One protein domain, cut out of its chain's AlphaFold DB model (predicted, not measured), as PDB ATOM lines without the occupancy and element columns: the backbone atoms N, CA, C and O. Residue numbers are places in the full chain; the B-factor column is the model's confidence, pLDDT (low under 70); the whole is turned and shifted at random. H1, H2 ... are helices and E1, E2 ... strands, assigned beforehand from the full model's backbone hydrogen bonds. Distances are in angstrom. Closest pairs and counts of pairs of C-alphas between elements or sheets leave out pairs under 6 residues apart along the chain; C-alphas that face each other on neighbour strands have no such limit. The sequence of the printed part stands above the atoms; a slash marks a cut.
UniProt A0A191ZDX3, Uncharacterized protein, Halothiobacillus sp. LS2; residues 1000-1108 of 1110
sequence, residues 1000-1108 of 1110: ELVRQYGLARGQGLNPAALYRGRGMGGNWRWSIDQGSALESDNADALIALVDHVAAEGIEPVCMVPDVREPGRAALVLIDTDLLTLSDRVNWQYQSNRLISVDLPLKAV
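Overview. This is residues 1000 to 1108 of the 1110 residues of an uncharacterized protein of Halothiobacillus sp. LS2 (UniProt A0A191ZDX3). A long, strongly twisted ribbon of strands is formed by the hairpin E1 and E2 with E6 running alongside E2; the far part of the E1 and E2 hairpin reaches out as an arm at one end, and short E5 pairs with E6 toward the other. The one helix, H1, packs on the sheet near E6 and E4, while the small hairpin E3 and E4 branches off E6, and its tip, residues 1066 to 1071, sticks out. The printed part has 109 residues, with one named helix and six named strands; along the chain E1 and E2 come before H1, and the other four strands come after it; the sheet is branched, its neighbour pairs are E1 and E2, E2 and E6, E3 and E4, E4 and E6, and E5 and E6, each antiparallel, and the class is mixed, helices and strands. The whole is loose, with a radius of gyration of the C-alphas of 17.5 A, and elongated, spanning 60 by 32 by 29 A.

Arrangement. E1, residues 1000 to 1009, and E2, residues 1017 to 1030, are an antiparallel hairpin, with N 1004 and O 1023 3.0 A apart. E2 bends by 70 degrees at residue 1020. On the other side of E2 from E1 is E6, residues 1098 to 1107, antiparallel to E2, with N 1028 and O 1103 3.1 A apart. H1, residues 1040 to 1055, is on the sheet at a height of 7.5 A, only just over none of its strands, since 2 of its C-alphas fall on E4, residues 1074 to 1078. The closest C-alphas of H1 and E6 are those of Ser 1040 and Leu 1098, 6.7 A apart. In H1 every O i to N i+4 pair is within hydrogen-bond range. E3, residues 1061 to 1064, and E4 are an antiparallel hairpin, with N 1063 and O 1074 2.9 A apart. E4 is also antiparallel to E6, with N 1077 and O 1106 2.8 A apart. E5, residues 1085 to 1087, and E6 are a hairpin, with N 1100 and O 1086 2.8 A apart. E4 and E5 are on one side of E6 and E2 on the other side, yet E4 and E5 are apart. Residues 1038 to 1039 pair antiparallel with residues 1098 to 1099 of E6.

Along the chain. E1 begins with C-alpha 1000 at (-28.676, 16.291, -99.020) and is 26.9 A long. E2 is 36.9 A long, H1 22.3 A, E3 9.7 A, E4 12.4 A and E5 6.7 A. H1 begins with C-alpha 1040 at (-51.816, 11.882, -95.737). E6, 28.7 A long, ends with C-alpha 1107 at (-29.750, 28.807, -100.443).

Size, cuts and confidence. The two C-alphas farthest apart, those of Leu 1013 and Ser 1095, are 61.4 A apart. The printed part has no cut. The link from H1 to E3 is tight; the other links are short, and no link is long. The mean pLDDT of the printed part is 85.3; residues 1010 to 1016 and 1094 to 1095 are under 70.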
ATOM      1  N   GLU A1000     -29.861  15.674 -98.436       90.94
ATOM      2  CA  GLU A1000     -28.676  16.291 -99.020       90.94
ATOM      3  C   GLU A1000     -28.574  17.745 -98.556       90.94
ATOM      4  O   GLU A1000     -29.546  18.495 -98.633       90.94
ATOM      5  N   LEU A1001     -27.392  18.155 -98.085       88.12
ATOM      6  CA  LEU A1001     -27.079  19.544 -97.756       88.12
ATOM      7  C   LEU A1001     -26.033  20.063 -98.739       88.12
ATOM      8  O   LEU A1001     -24.913  19.555 -98.794       88.12
ATOM      9  N   VAL A1002     -26.380  21.112 -99.478       89.38
ATOM     10  CA  VAL A1002     -25.516  21.711-100.499       89.38
ATOM     11  C   VAL A1002     -25.129  23.116-100.068       89.38
ATOM     12  O   VAL A1002     -25.977  23.982 -99.864       89.38
ATOM     13  N   ARG A1003     -23.828  23.387 -99.963       87.69
ATOM     14  CA  ARG A1003     -23.338  24.743 -99.696       87.69
ATOM     15  C   ARG A1003     -23.277  25.543-100.993       87.69
ATOM     16  O   ARG A1003     -22.583  25.147-101.924       87.69
ATOM     17  N   GLN A1004     -23.959  26.682-101.035       88.75
ATOM     18  CA  GLN A1004     -24.015  27.547-102.214       88.75
ATOM     19  C   GLN A1004     -23.366  28.905-101.919       88.75
ATOM     20  O   GLN A1004     -23.490  29.454-100.822       88.75
ATOM     21  N   TYR A1005     -22.656  29.445-102.910       85.06
ATOM     22  CA  TYR A1005     -21.939  30.715-102.822       85.06
ATOM     23  C   TYR A1005     -22.412  31.661-103.924       85.06
ATOM     24  O   TYR A1005     -22.373  31.314-105.105       85.06
ATOM     25  N   GLY A1006     -22.821  32.870-103.545       81.06
ATOM     26  CA  GLY A1006     -23.142  33.934-104.487       81.06
ATOM     27  C   GLY A1006     -21.861  34.589-104.981       81.06
ATOM     28  O   GLY A1006     -21.229  35.334-104.239       81.06
ATOM     29  N   LEU A1007     -21.466  34.321-106.225       81.62
ATOM     30  CA  LEU A1007     -20.299  34.944-106.854       81.62
ATOM     31  C   LEU A1007     -20.752  35.735-108.081       81.62
ATOM     32  O   LEU A1007     -21.248  35.151-109.041       81.62
ATOM     33  N   ALA A1008     -20.556  37.053-108.079       73.62
ATOM     34  CA  ALA A1008     -20.747  37.860-109.281       73.62
ATOM     35  C   ALA A1008     -19.442  37.905-110.073       73.62
ATOM     36  O   ALA A1008     -18.434  38.412-109.583       73.62
ATOM     37  N   ARG A1009     -19.456  37.360-111.291       76.25
ATOM     38  CA  ARG A1009     -18.300  37.355-112.196       76.25
ATOM     39  C   ARG A1009     -18.502  38.420-113.273       76.25
ATOM     40  O   ARG A1009     -19.576  38.484-113.869       76.25
ATOM     41  N   GLY A1010     -17.491  39.259-113.502       66.06
ATOM     42  CA  GLY A1010     -17.490  40.201-114.628       66.06
ATOM     43  C   GLY A1010     -17.449  39.490-115.990       66.06
ATOM     44  O   GLY A1010     -17.179  38.294-116.065       66.06
ATOM     45  N   GLN A1011     -17.688  40.226-117.075       60.75
ATOM     46  CA  GLN A1011     -17.456  39.748-118.444       60.75
ATOM     47  C   GLN A1011     -16.126  40.341-118.932       60.75
ATOM     48  O   GLN A1011     -16.040  41.534-119.207       60.75
ATOM     49  N   GLY A1012     -15.063  39.536-118.963       63.56
ATOM     50  CA  GLY A1012     -13.723  39.953-119.390       63.56
ATOM     51  C   GLY A1012     -12.745  38.776-119.413       63.56
ATOM     52  O   GLY A1012     -13.067  37.707-118.906       63.56
ATOM     53  N   LEU A1013     -11.547  38.968-119.982       60.78
ATOM     54  CA  LEU A1013     -10.498  37.933-120.095       60.78
ATOM     55  C   LEU A1013      -9.917  37.479-118.736       60.78
ATOM     56  O   LEU A1013      -9.305  36.420-118.669       60.78
ATOM     57  N   ASN A1014     -10.134  38.249-117.660       52.03
ATOM     58  CA  ASN A1014      -9.806  37.890-116.273       52.03
ATOM     59  C   ASN A1014     -10.863  38.480-115.315       52.03
ATOM     60  O   ASN A1014     -10.634  39.512-114.679       52.03
ATOM     61  N   PRO A1015     -12.071  37.896-115.242       59.06
ATOM     62  CA  PRO A1015     -13.138  38.467-114.443       59.06
ATOM     63  C   PRO A1015     -12.940  38.101-112.971       59.06
ATOM     64  O   PRO A1015     -13.095  36.943-112.578       59.06
ATOM     65  N   ALA A1016     -12.616  39.094-112.140       61.28
ATOM     66  CA  ALA A1016     -12.624  38.932-110.690       61.28
ATOM     67  C   ALA A1016     -14.038  38.545-110.218       61.28
ATOM     68  O   ALA A1016     -15.034  39.123-110.664       61.28
ATOM     69  N   ALA A1017     -14.131  37.547-109.336       71.00
ATOM     70  CA  ALA A1017     -15.388  37.148-108.716       71.00
ATOM     71  C   ALA A1017     -15.592  37.953-107.428       71.00
ATOM     72  O   ALA A1017     -14.817  37.815-106.482       71.00
ATOM     73  N   LEU A1018     -16.636  38.778-107.377       75.50
ATOM     74  CA  LEU A1018     -17.040  39.450-106.148       75.50
ATOM     75  C   LEU A1018     -17.908  38.496-105.325       75.50
ATOM     76  O   LEU A1018     -18.961  38.047-105.788       75.50
ATOM     77  N   TYR A1019     -17.462  38.193-104.106       78.81
ATOM     78  CA  TYR A1019     -18.245  37.432-103.140       78.81
ATOM     79  C   TYR A1019     -19.460  38.254-102.691       78.81
ATOM     80  O   TYR A1019     -19.305  39.340-102.141       78.81
ATOM     81  N   ARG A1020     -20.666  37.737-102.955       72.50
ATOM     82  CA  ARG A1020     -21.958  38.364-102.630       72.50
ATOM     83  C   ARG A1020     -22.709  37.687-101.484       72.50
ATOM     84  O   ARG A1020     -23.737  38.204-101.086       72.50
ATOM     85  N   GLY A1021     -22.231  36.547-100.985       78.94
ATOM     86  CA  GLY A1021     -22.872  35.831 -99.881       78.94
ATOM     87  C   GLY A1021     -22.653  34.321 -99.937       78.94
ATOM     88  O   GLY A1021     -22.123  33.775-100.911       78.94
ATOM     89  N   ARG A1022     -23.071  33.629 -98.877       84.31
ATOM     90  CA  ARG A1022     -23.075  32.161 -98.782       84.31
ATOM     91  C   ARG A1022     -24.342  31.702 -98.081       84.31
ATOM     92  O   ARG A1022     -24.780  32.353 -97.141       84.31
ATOM     93  N   GLY A1023     -24.834  30.529 -98.448       86.00
ATOM     94  CA  GLY A1023     -25.920  29.875 -97.732       86.00
ATOM     95  C   GLY A1023     -25.893  28.363 -97.926       86.00
ATOM     96  O   GLY A1023     -24.943  27.802 -98.484       86.00
ATOM     97  N   MET A1024     -26.927  27.700 -97.424       88.12
ATOM     98  CA  MET A1024     -27.093  26.254 -97.511       88.12
ATOM     99  C   MET A1024     -28.429  25.974 -98.186       88.12
ATOM    100  O   MET A1024     -29.426  26.546 -97.775       88.12
ATOM    101  N   GLY A1025     -28.417  25.159 -99.233       88.06
ATOM    102  CA  GLY A1025     -29.583  24.539 -99.855       88.06
ATOM    103  C   GLY A1025     -29.478  23.025 -99.703       88.06
ATOM    104  O   GLY A1025     -28.775  22.531 -98.815       88.06
ATOM    105  N   GLY A1026     -30.126  22.277-100.581       90.31
ATOM    106  CA  GLY A1026     -30.131  20.829-100.497       90.31
ATOM    107  C   GLY A1026     -31.301  20.196-101.218       90.31
ATOM    108  O   GLY A1026     -32.004  20.843-101.987       90.31
ATOM    109  N   ASN A1027     -31.516  18.924-100.926       91.69
ATOM    110  CA  ASN A1027     -32.698  18.219-101.377       91.69
ATOM    111  C   ASN A1027     -33.170  17.257-100.287       91.69
ATOM    112  O   ASN A1027     -32.369  16.486 -99.747       91.69
ATOM    113  N   TRP A1028     -34.445  17.347 -99.914       92.12
ATOM    114  CA  TRP A1028     -35.052  16.502 -98.885       92.12
ATOM    115  C   TRP A1028     -36.071  15.585 -99.546       92.12
ATOM    116  O   TRP A1028     -37.049  16.049-100.129       92.12
ATOM    117  N   ARG A1029     -35.844  14.273 -99.449       91.56
ATOM    118  CA  ARG A1029     -36.658  13.279-100.148       91.56
ATOM    119  C   ARG A1029     -37.259  12.268 -99.187       91.56
ATOM    120  O   ARG A1029     -36.538  11.620 -98.429       91.56
ATOM    121  N   TRP A1030     -38.568  12.076 -99.289       92.38
ATOM    122  CA  TRP A1030     -39.296  10.943 -98.721       92.38
ATOM    123  C   TRP A1030     -39.658  10.015 -99.874       92.38
ATOM    124  O   TRP A1030     -40.350  10.422-100.802       92.38
ATOM    125  N   SER A1031     -39.133   8.794 -99.865       89.94
ATOM    126  CA  SER A1031     -39.302   7.822-100.940       89.94
ATOM    127  C   SER A1031     -39.657   6.463-100.356       89.94
ATOM    128  O   SER A1031     -38.843   5.850 -99.660       89.94
ATOM    129  N   ILE A1032     -40.843   5.952-100.700       86.50
ATOM    130  CA  ILE A1032     -41.330   4.639-100.241       86.50
ATOM    131  C   ILE A1032     -40.295   3.544-100.541       86.50
ATOM    132  O   ILE A1032     -40.006   2.720 -99.675       86.50
ATOM    133  N   ASP A1033     -39.676   3.589-101.726       85.75
ATOM    134  CA  ASP A1033     -38.648   2.631-102.165       85.75
ATOM    135  C   ASP A1033     -37.360   2.670-101.323       85.75
ATOM    136  O   ASP A1033     -36.579   1.720-101.328       85.75
ATOM    137  N   GLN A1034     -37.133   3.760-100.585       84.25
ATOM    138  CA  GLN A1034     -36.000   3.951 -99.673       84.25
ATOM    139  C   GLN A1034     -36.422   3.846 -98.195       84.25
ATOM    140  O   GLN A1034     -35.650   4.187 -97.301       84.25
ATOM    141  N   GLY A1035     -37.634   3.349 -97.925       80.12
ATOM    142  CA  GLY A1035     -38.094   3.002 -96.582       80.12
ATOM    143  C   GLY A1035     -38.694   4.146 -95.760       80.12
ATOM    144  O   GLY A1035     -38.891   3.960 -94.561       80.12
ATOM    145  N   SER A1036     -39.006   5.305 -96.351       83.56
ATOM    146  CA  SER A1036     -39.676   6.408 -95.642       83.56
ATOM    147  C   SER A1036     -40.689   7.138 -96.538       83.56
ATOM    148  O   SER A1036     -40.459   7.334 -97.724       83.56
ATOM    149  N   ALA A1037     -41.851   7.492 -95.987       87.00
ATOM    150  CA  ALA A1037     -42.946   8.145 -96.704       87.00
ATOM    151  C   ALA A1037     -43.797   8.966 -95.729       87.00
ATOM    152  O   ALA A1037     -43.900   8.608 -94.555       87.00
ATOM    153  N   LEU A1038     -44.409  10.043 -96.217       89.62
ATOM    154  CA  LEU A1038     -45.286  10.900 -95.419       89.62
ATOM    155  C   LEU A1038     -46.692  10.299 -95.322       89.62
ATOM    156  O   LEU A1038     -47.177   9.698 -96.280       89.62
ATOM    157  N   GLU A1039     -47.352  10.482 -94.180       88.81
ATOM    158  CA  GLU A1039     -48.783  10.170 -94.032       88.81
ATOM    159  C   GLU A1039     -49.648  11.279 -94.657       88.81
ATOM    160  O   GLU A1039     -49.183  12.415 -94.773       88.81
ATOM    161  N   SER A1040     -50.897  10.963 -95.033       87.12
ATOM    162  CA  SER A1040     -51.816  11.882 -95.737       87.12
ATOM    163  C   SER A1040     -51.860  13.293 -95.132       87.12
ATOM    164  O   SER A1040     -51.458  14.243 -95.794       87.12
ATOM    165  N   ASP A1041     -52.255  13.421 -93.860       88.06
ATOM    166  CA  ASP A1041     -52.438  14.721 -93.192       88.06
ATOM    167  C   ASP A1041     -51.139  15.539 -93.145       88.06
ATOM    168  O   ASP A1041     -51.132  16.770 -93.164       88.06
ATOM    169  N   ASN A1042     -50.005  14.845 -93.086       90.56
ATOM    170  CA  ASN A1042     -48.702  15.469 -92.999       90.56
ATOM    171  C   ASN A1042     -48.181  15.946 -94.358       90.56
ATOM    172  O   ASN A1042     -47.560  17.008 -94.429       90.56
ATOM    173  N   ALA A1043     -48.460  15.191 -95.421       89.62
ATOM    174  CA  ALA A1043     -48.219  15.625 -96.790       89.62
ATOM    175  C   ALA A1043     -49.115  16.821 -97.154       89.62
ATOM    176  O   ALA A1043     -48.613  17.786 -97.721       89.62
ATOM    177  N   ASP A1044     -50.390  16.811 -96.752       90.31
ATOM    178  CA  ASP A1044     -51.308  17.939 -96.959       90.31
ATOM    179  C   ASP A1044     -50.814  19.204 -96.237       90.31
ATOM    180  O   ASP A1044     -50.806  20.291 -96.815       90.31
ATOM    181  N   ALA A1045     -50.302  19.068 -95.008       91.50
ATOM    182  CA  ALA A1045     -49.685  20.180 -94.283       91.50
ATOM    183  C   ALA A1045     -48.398  20.705 -94.955       91.50
ATOM    184  O   ALA A1045     -48.141  21.908 -94.930       91.50
ATOM    185  N   LEU A1046     -47.596  19.830 -95.582       92.00
ATOM    186  CA  LEU A1046     -46.427  20.251 -96.362       92.00
ATOM    187  C   LEU A1046     -46.850  21.042 -97.603       92.00
ATOM    188  O   LEU A1046     -46.262  22.081 -97.890       92.00
ATOM    189  N   ILE A1047     -47.867  20.562 -98.322       92.19
ATOM    190  CA  ILE A1047     -48.411  21.236 -99.506       92.19
ATOM    191  C   ILE A1047     -48.951  22.613 -99.118       92.19
ATOM    192  O   ILE A1047     -48.576  23.596 -99.744       92.19
ATOM    193  N   ALA A1048     -49.725  22.717 -98.033       92.62
ATOM    194  CA  ALA A1048     -50.235  23.998 -97.543       92.62
ATOM    195  C   ALA A1048     -49.110  24.995 -97.200       92.62
ATOM    196  O   ALA A1048     -49.233  26.192 -97.466       92.62
ATOM    197  N   LEU A1049     -47.993  24.509 -96.644       93.12
ATOM    198  CA  LEU A1049     -46.805  25.326 -96.402       93.12
ATOM    199  C   LEU A1049     -46.176  25.808 -97.718       93.12
ATOM    200  O   LEU A1049     -45.852  26.990 -97.831       93.12
ATOM    201  N   VAL A1050     -46.009  24.921 -98.704       92.69
ATOM    202  CA  VAL A1050     -45.450  25.255-100.028       92.69
ATOM    203  C   VAL A1050     -46.348  26.262-100.760       92.69
ATOM    204  O   VAL A1050     -45.846  27.258-101.278       92.69
ATOM    205  N   ASP A1051     -47.665  26.053-100.742       93.31
ATOM    206  CA  ASP A1051     -48.657  26.939-101.359       93.31
ATOM    207  C   ASP A1051     -48.633  28.336-100.727       93.31
ATOM    208  O   ASP A1051     -48.659  29.339-101.442       93.31
ATOM    209  N   HIS A1052     -48.524  28.423 -99.396       92.12
ATOM    210  CA  HIS A1052     -48.376  29.705 -98.703       92.12
ATOM    211  C   HIS A1052     -47.091  30.429 -99.117       92.12
ATOM    212  O   HIS A1052     -47.129  31.610 -99.461       92.12
ATOM    213  N   VAL A1053     -45.960  29.715 -99.134       91.81
ATOM    214  CA  VAL A1053     -44.664  30.262 -99.565       91.81
ATOM    215  C   VAL A1053     -44.743  30.801-100.994       91.81
ATOM    216  O   VAL A1053     -44.228  31.886-101.263       91.81
ATOM    217  N   ALA A1054     -45.404  30.081-101.904       89.88
ATOM    218  CA  ALA A1054     -45.594  30.515-103.284       89.88
ATOM    219  C   ALA A1054     -46.516  31.747-103.387       89.88
ATOM    220  O   ALA A1054     -46.180  32.700-104.094       89.88
ATOM    221  N   ALA A1055     -47.637  31.764-102.656       90.19
ATOM    222  CA  ALA A1055     -48.603  32.865-102.659       90.19
ATOM    223  C   ALA A1055     -48.015  34.190-102.140       90.19
ATOM    224  O   ALA A1055     -48.363  35.257-102.646       90.19
ATOM    225  N   GLU A1056     -47.090  34.125-101.182       89.19
ATOM    226  CA  GLU A1056     -46.420  35.292-100.588       89.19
ATOM    227  C   GLU A1056     -45.131  35.705-101.339       89.19
ATOM    228  O   GLU A1056     -44.348  36.529-100.864       89.19
ATOM    229  N   GLY A1057     -44.902  35.174-102.548       86.25
ATOM    230  CA  GLY A1057     -43.789  35.585-103.410       86.25
ATOM    231  C   GLY A1057     -42.464  34.871-103.127       86.25
ATOM    232  O   GLY A1057     -41.406  35.496-103.203       86.25
ATOM    233  N   ILE A1058     -42.523  33.564-102.850       87.00
ATOM    234  CA  ILE A1058     -41.381  32.684-102.540       87.00
ATOM    235  C   ILE A1058     -40.680  33.136-101.251       87.00
ATOM    236  O   ILE A1058     -39.494  33.478-101.229       87.00
ATOM    237  N   GLU A1059     -41.440  33.156-100.155       90.88
ATOM    238  CA  GLU A1059     -40.895  33.446 -98.829       90.88
ATOM    239  C   GLU A1059     -39.808  32.431 -98.409       90.88
ATOM    240  O   GLU A1059     -39.964  31.220 -98.594       90.88
ATOM    241  N   PRO A1060     -38.698  32.883 -97.794       91.88
ATOM    242  CA  PRO A1060     -37.739  31.991 -97.159       91.88
ATOM    243  C   PRO A1060     -38.366  31.134 -96.057       91.88
ATOM    244  O   PRO A1060     -39.087  31.638 -95.196       91.88
ATOM    245  N   VAL A1061     -37.984  29.859 -96.011       93.62
ATOM    246  CA  VAL A1061     -38.296  28.944 -94.905       93.62
ATOM    247  C   VAL A1061     -37.014  28.551 -94.178       93.62
ATOM    248  O   VAL A1061     -35.925  28.535 -94.755       93.62
ATOM    249  N   CYS A1062     -37.111  28.235 -92.889       93.56
ATOM    250  CA  CYS A1062     -35.981  27.708 -92.132       93.56
ATOM    251  C   CYS A1062     -36.059  26.181 -92.095       93.56
ATOM    252  O   CYS A1062     -36.929  25.606 -91.437       93.56
ATOM    253  N   MET A1063     -35.128  25.518 -92.779       92.19
ATOM    254  CA  MET A1063     -34.959  24.075 -92.671       92.19
ATOM    255  C   MET A1063     -34.125  23.733 -91.437       92.19
ATOM    256  O   MET A1063     -33.106  24.372 -91.160       92.19
ATOM    257  N   VAL A1064     -34.536  22.705 -90.700       92.31
ATOM    258  CA  VAL A1064     -33.823  22.202 -89.523       92.31
ATOM    259  C   VAL A1064     -33.582  20.707 -89.707       92.31
ATOM    260  O   VAL A1064     -34.503  19.910 -89.505       92.31
ATOM    261  N   PRO A1065     -32.360  20.310 -90.110       90.12
ATOM    262  CA  PRO A1065     -32.041  18.910 -90.357       90.12
ATOM    263  C   PRO A1065     -32.185  18.026 -89.116       90.12
ATOM    264  O   PRO A1065     -32.643  16.899 -89.231       90.12
ATOM    265  N   ASP A1066     -31.826  18.519 -87.931       89.88
ATOM    266  CA  ASP A1066     -31.979  17.781 -86.675       89.88
ATOM    267  C   ASP A1066     -32.250  18.762 -85.528       89.88
ATOM    268  O   ASP A1066     -31.415  19.616 -85.232       89.88
ATOM    269  N   VAL A1067     -33.403  18.644 -84.862       88.25
ATOM    270  CA  VAL A1067     -33.772  19.493 -83.711       88.25
ATOM    271  C   VAL A1067     -32.808  19.373 -82.526       88.25
ATOM    272  O   VAL A1067     -32.766  20.269 -81.685       88.25
ATOM    273  N   ARG A1068     -32.023  18.290 -82.443       87.31
ATOM    274  CA  ARG A1068     -30.989  18.095 -81.410       87.31
ATOM    275  C   ARG A1068     -29.713  18.875 -81.722       87.31
ATOM    276  O   ARG A1068     -28.939  19.164 -80.815       87.31
ATOM    277  N   GLU A1069     -29.515  19.248 -82.986       87.25
ATOM    278  CA  GLU A1069     -28.408  20.077 -83.460       87.25
ATOM    279  C   GLU A1069     -28.937  21.349 -84.154       87.25
ATOM    280  O   GLU A1069     -28.733  21.540 -85.359       87.25
ATOM    281  N   PRO A1070     -29.592  22.266 -83.410       84.88
ATOM    282  CA  PRO A1070     -30.240  23.447 -83.988       84.88
ATOM    283  C   PRO A1070     -29.269  24.374 -84.737       84.88
ATOM    284  O   PRO A1070     -29.687  25.096 -85.633       84.88
ATOM    285  N   GLY A1071     -27.964  24.311 -84.446       83.75
ATOM    286  CA  GLY A1071     -26.931  25.061 -85.171       83.75
ATOM    287  C   GLY A1071     -26.749  24.663 -86.644       83.75
ATOM    288  O   GLY A1071     -26.060  25.371 -87.375       83.75
ATOM    289  N   ARG A1072     -27.352  23.552 -87.101       87.12
ATOM    290  CA  ARG A1072     -27.400  23.171 -88.528       87.12
ATOM    291  C   ARG A1072     -28.605  23.749 -89.271       87.12
ATOM    292  O   ARG A1072     -28.765  23.462 -90.456       87.12
ATOM    293  N   ALA A1073     -29.459  24.520 -88.599       90.75
ATOM    294  CA  ALA A1073     -30.579  25.188 -89.241       90.75
ATOM    295  C   ALA A1073     -30.093  26.160 -90.329       90.75
ATOM    296  O   ALA A1073     -29.049  26.805 -90.195       90.75
ATOM    297  N   ALA A1074     -30.855  26.279 -91.411       91.19
ATOM    298  CA  ALA A1074     -30.537  27.186 -92.503       91.19
ATOM    299  C   ALA A1074     -31.782  27.771 -93.153       91.19
ATOM    300  O   ALA A1074     -32.816  27.117 -93.252       91.19
ATOM    301  N   LEU A1075     -31.643  29.007 -93.632       92.56
ATOM    302  CA  LEU A1075     -32.648  29.657 -94.459       92.56
ATOM    303  C   LEU A1075     -32.509  29.199 -95.910       92.56
ATOM    304  O   LEU A1075     -31.435  29.316 -96.507       92.56
ATOM    305  N   VAL A1076     -33.615  28.710 -96.456       92.69
ATOM    306  CA  VAL A1076     -33.725  28.170 -97.808       92.69
ATOM    307  C   VAL A1076     -34.937  28.746 -98.529       92.69
ATOM    308  O   VAL A1076     -35.911  29.165 -97.908       92.69
ATOM    309  N   LEU A1077     -34.862  28.744 -99.853       92.62
ATOM    310  CA  LEU A1077     -35.990  28.907-100.760       92.62
ATOM    311  C   LEU A1077     -36.365  27.527-101.303       92.62
ATOM    312  O   LEU A1077     -35.487  26.684-101.494       92.62
ATOM    313  N   ILE A1078     -37.645  27.302-101.571       91.75
ATOM    314  CA  ILE A1078     -38.102  26.093-102.260       91.75
ATOM    315  C   ILE A1078     -37.745  26.257-103.743       91.75
ATOM    316  O   ILE A1078     -38.186  27.207-104.382       91.75
ATOM    317  N   ASP A1079     -36.879  25.384-104.267       88.94
ATOM    318  CA  ASP A1079     -36.250  25.521-105.595       88.94
ATOM    319  C   ASP A1079     -36.978  24.689-106.653       88.94
ATOM    320  O   ASP A1079     -36.378  23.900-107.383       88.94
ATOM    321  N   THR A1080     -38.302  24.812-106.681       84.75
ATOM    322  CA  THR A1080     -39.139  24.193-107.707       84.75
ATOM    323  C   THR A1080     -40.468  24.918-107.850       84.75
ATOM    324  O   THR A1080     -41.078  25.308-106.858       84.75
ATOM    325  N   ASP A1081     -40.940  25.022-109.092       85.06
ATOM    326  CA  ASP A1081     -42.296  25.472-109.427       85.06
ATOM    327  C   ASP A1081     -43.281  24.286-109.536       85.06
ATOM    328  O   ASP A1081     -44.459  24.463-109.849       85.06
ATOM    329  N   LEU A1082     -42.799  23.054-109.316       86.19
ATOM    330  CA  LEU A1082     -43.577  21.818-109.407       86.19
ATOM    331  C   LEU A1082     -43.184  20.825-108.305       86.19
ATOM    332  O   LEU A1082     -42.022  20.436-108.180       86.19
ATOM    333  N   LEU A1083     -44.171  20.347-107.548       87.81
ATOM    334  CA  LEU A1083     -43.990  19.310-106.532       87.81
ATOM    335  C   LEU A1083     -44.554  17.977-107.041       87.81
ATOM    336  O   LEU A1083     -45.747  17.861-107.313       87.81
ATOM    337  N   THR A1084     -43.700  16.961-107.177       85.75
ATOM    338  CA  THR A1084     -44.146  15.622-107.598       85.75
ATOM    339  C   THR A1084     -44.504  14.782-106.378       85.75
ATOM    340  O   THR A1084     -43.652  14.527-105.528       85.75
ATOM    341  N   LEU A1085     -45.753  14.316-106.323       89.19
ATOM    342  CA  LEU A1085     -46.270  13.450-105.265       89.19
ATOM    343  C   LEU A1085     -46.558  12.062-105.835       89.19
ATOM    344  O   LEU A1085     -47.258  11.931-106.840       89.19
ATOM    345  N   SER A1086     -46.036  11.017-105.200       88.62
ATOM    346  CA  SER A1086     -46.308   9.626-105.591       88.62
ATOM    347  C   SER A1086     -46.882   8.842-104.415       88.62
ATOM    348  O   SER A1086     -46.229   8.723-103.382       88.62
ATOM    349  N   ASP A1087     -48.091   8.305-104.571       88.25
ATOM    350  CA  ASP A1087     -48.775   7.506-103.548       88.25
ATOM    351  C   ASP A1087     -48.600   6.000-103.797       88.25
ATOM    352  O   ASP A1087     -48.752   5.521-104.922       88.25
ATOM    353  N   ARG A1088     -48.352   5.235-102.725       83.62
ATOM    354  CA  ARG A1088     -48.174   3.772-102.775       83.62
ATOM    355  C   ARG A1088     -49.359   3.039-103.410       83.62
ATOM    356  O   ARG A1088     -49.166   1.989-104.022       83.62
ATOM    357  N   VAL A1089     -50.577   3.547-103.220       82.75
ATOM    358  CA  VAL A1089     -51.823   2.911-103.681       82.75
ATOM    359  C   VAL A1089     -52.454   3.637-104.875       82.75
ATOM    360  O   VAL A1089     -53.646   3.479-105.136       82.75
ATOM    361  N   ASN A1090     -51.660   4.406-105.634       82.81
ATOM    362  CA  ASN A1090     -52.088   5.120-106.844       82.81
ATOM    363  C   ASN A1090     -53.322   6.019-106.634       82.81
ATOM    364  O   ASN A1090     -54.170   6.130-107.520       82.81
ATOM    365  N   TRP A1091     -53.439   6.640-105.458       84.81
ATOM    366  CA  TRP A1091     -54.529   7.534-105.059       84.81
ATOM    367  C   TRP A1091     -55.905   6.858-104.915       84.81
ATOM    368  O   TRP A1091     -56.918   7.545-104.770       84.81
ATOM    369  N   GLN A1092     -55.968   5.520-104.895       78.94
ATOM    370  CA  GLN A1092     -57.229   4.761-104.930       78.94
ATOM    371  C   GLN A1092     -57.892   4.531-103.555       78.94
ATOM    372  O   GLN A1092     -59.029   4.066-103.506       78.94
ATOM    373  N   TYR A1093     -57.237   4.872-102.436       70.50
ATOM    374  CA  TYR A1093     -57.765   4.668-101.073       70.50
ATOM    375  C   TYR A1093     -57.577   5.923-100.211       70.50
ATOM    376  O   TYR A1093     -56.523   6.534-100.307       70.50
ATOM    377  N   GLN A1094     -58.568   6.363 -99.420       65.50
ATOM    378  CA  GLN A1094     -58.535   7.688 -98.755       65.50
ATOM    379  C   GLN A1094     -57.815   7.722 -97.394       65.50
ATOM    380  O   GLN A1094     -57.281   8.766 -97.034       65.50
ATOM    381  N   SER A1095     -57.761   6.618 -96.647       66.56
ATOM    382  CA  SER A1095     -57.145   6.574 -95.311       66.56
ATOM    383  C   SER A1095     -55.782   5.875 -95.321       66.56
ATOM    384  O   SER A1095     -55.595   4.876 -96.012       66.56
ATOM    385  N   ASN A1096     -54.826   6.393 -94.542       71.88
ATOM    386  CA  ASN A1096     -53.462   5.861 -94.394       71.88
ATOM    387  C   ASN A1096     -52.654   5.787 -95.710       71.88
ATOM    388  O   ASN A1096     -52.003   4.773 -95.984       71.88
ATOM    389  N   ARG A1097     -52.686   6.847 -96.536       83.50
ATOM    390  CA  ARG A1097     -51.793   6.940 -97.704       83.50
ATOM    391  C   ARG A1097     -50.357   7.144 -97.247       83.50
ATOM    392  O   ARG A1097     -50.104   7.790 -96.234       83.50
ATOM    393  N   LEU A1098     -49.436   6.601 -98.034       87.31
ATOM    394  CA  LEU A1098     -48.006   6.826 -97.879       87.31
ATOM    395  C   LEU A1098     -47.535   7.543 -99.133       87.31
ATOM    396  O   LEU A1098     -47.610   6.979-100.225       87.31
ATOM    397  N   ILE A1099     -47.083   8.782 -98.966       90.38
ATOM    398  CA  ILE A1099     -46.780   9.702-100.058       90.38
ATOM    399  C   ILE A1099     -45.269   9.941-100.101       90.38
ATOM    400  O   ILE A1099     -44.641  10.285 -99.099       90.38
ATOM    401  N   SER A1100     -44.686   9.738-101.280       92.25
ATOM    402  CA  SER A1100     -43.311  10.126-101.593       92.25
ATOM    403  C   SER A1100     -43.280  11.546-102.144       92.25
ATOM    404  O   SER A1100     -44.113  11.894-102.984       92.25
ATOM    405  N   VAL A1101     -42.307  12.333-101.689       92.31
ATOM    406  CA  VAL A1101     -42.116  13.745-102.037       92.31
ATOM    407  C   VAL A1101     -40.627  14.020-102.219       92.31
ATOM    408  O   VAL A1101     -39.807  13.542-101.432       92.31
ATOM    409  N   ASP A1102     -40.288  14.798-103.243       91.81
ATOM    410  CA  ASP A1102     -38.938  15.300-103.507       91.81
ATOM    411  C   ASP A1102     -38.964  16.834-103.399       91.81
ATOM    412  O   ASP A1102     -39.667  17.488-104.174       91.81
ATOM    413  N   LEU A1103     -38.292  17.394-102.387       92.69
ATOM    414  CA  LEU A1103     -38.331  18.820-102.056       92.69
ATOM    415  C   LEU A1103     -36.946  19.463-102.255       92.69
ATOM    416  O   LEU A1103     -36.130  19.464-101.322       92.69
ATOM    417  N   PRO A1104     -36.681  20.041-103.442       93.00
ATOM    418  CA  PRO A1104     -35.440  20.750-103.708       93.00
ATOM    419  C   PRO A1104     -35.424  22.104-102.993       93.00
ATOM    420  O   PRO A1104     -36.406  22.848-102.978       93.00
ATOM    421  N   LEU A1105     -34.281  22.429-102.398       92.88
ATOM    422  CA  LEU A1105     -34.067  23.617-101.581       92.88
ATOM    423  C   LEU A1105     -32.839  24.381-102.082       92.88
ATOM    424  O   LEU A1105     -31.751  23.828-102.255       92.88
ATOM    425  N   LYS A1106     -32.970  25.694-102.236       91.75
ATOM    426  CA  LYS A1106     -31.891  26.594-102.647       91.75
ATOM    427  C   LYS A1106     -31.507  27.527-101.518       91.75
ATOM    428  O   LYS A1106     -32.330  27.904-100.694       91.75
ATOM    429  N   ALA A1107     -30.238  27.909-101.472       88.56
ATOM    430  CA  ALA A1107     -29.750  28.807-100.443       88.56
ATOM    431  C   ALA A1107     -30.322  30.219-100.607       88.56
ATOM    432  O   ALA A1107     -30.312  30.786-101.703       88.56
ATOM    433  N   VAL A1108     -30.703  30.833 -99.486       86.75
ATOM    434  CA  VAL A1108     -30.846  32.289 -99.414       86.75
ATOM    435  C   VAL A1108     -29.445  32.901 -99.420       86.75
ATOM    436  O   VAL A1108     -28.631  32.633 -98.536       86.75
TER     437      VAL A1108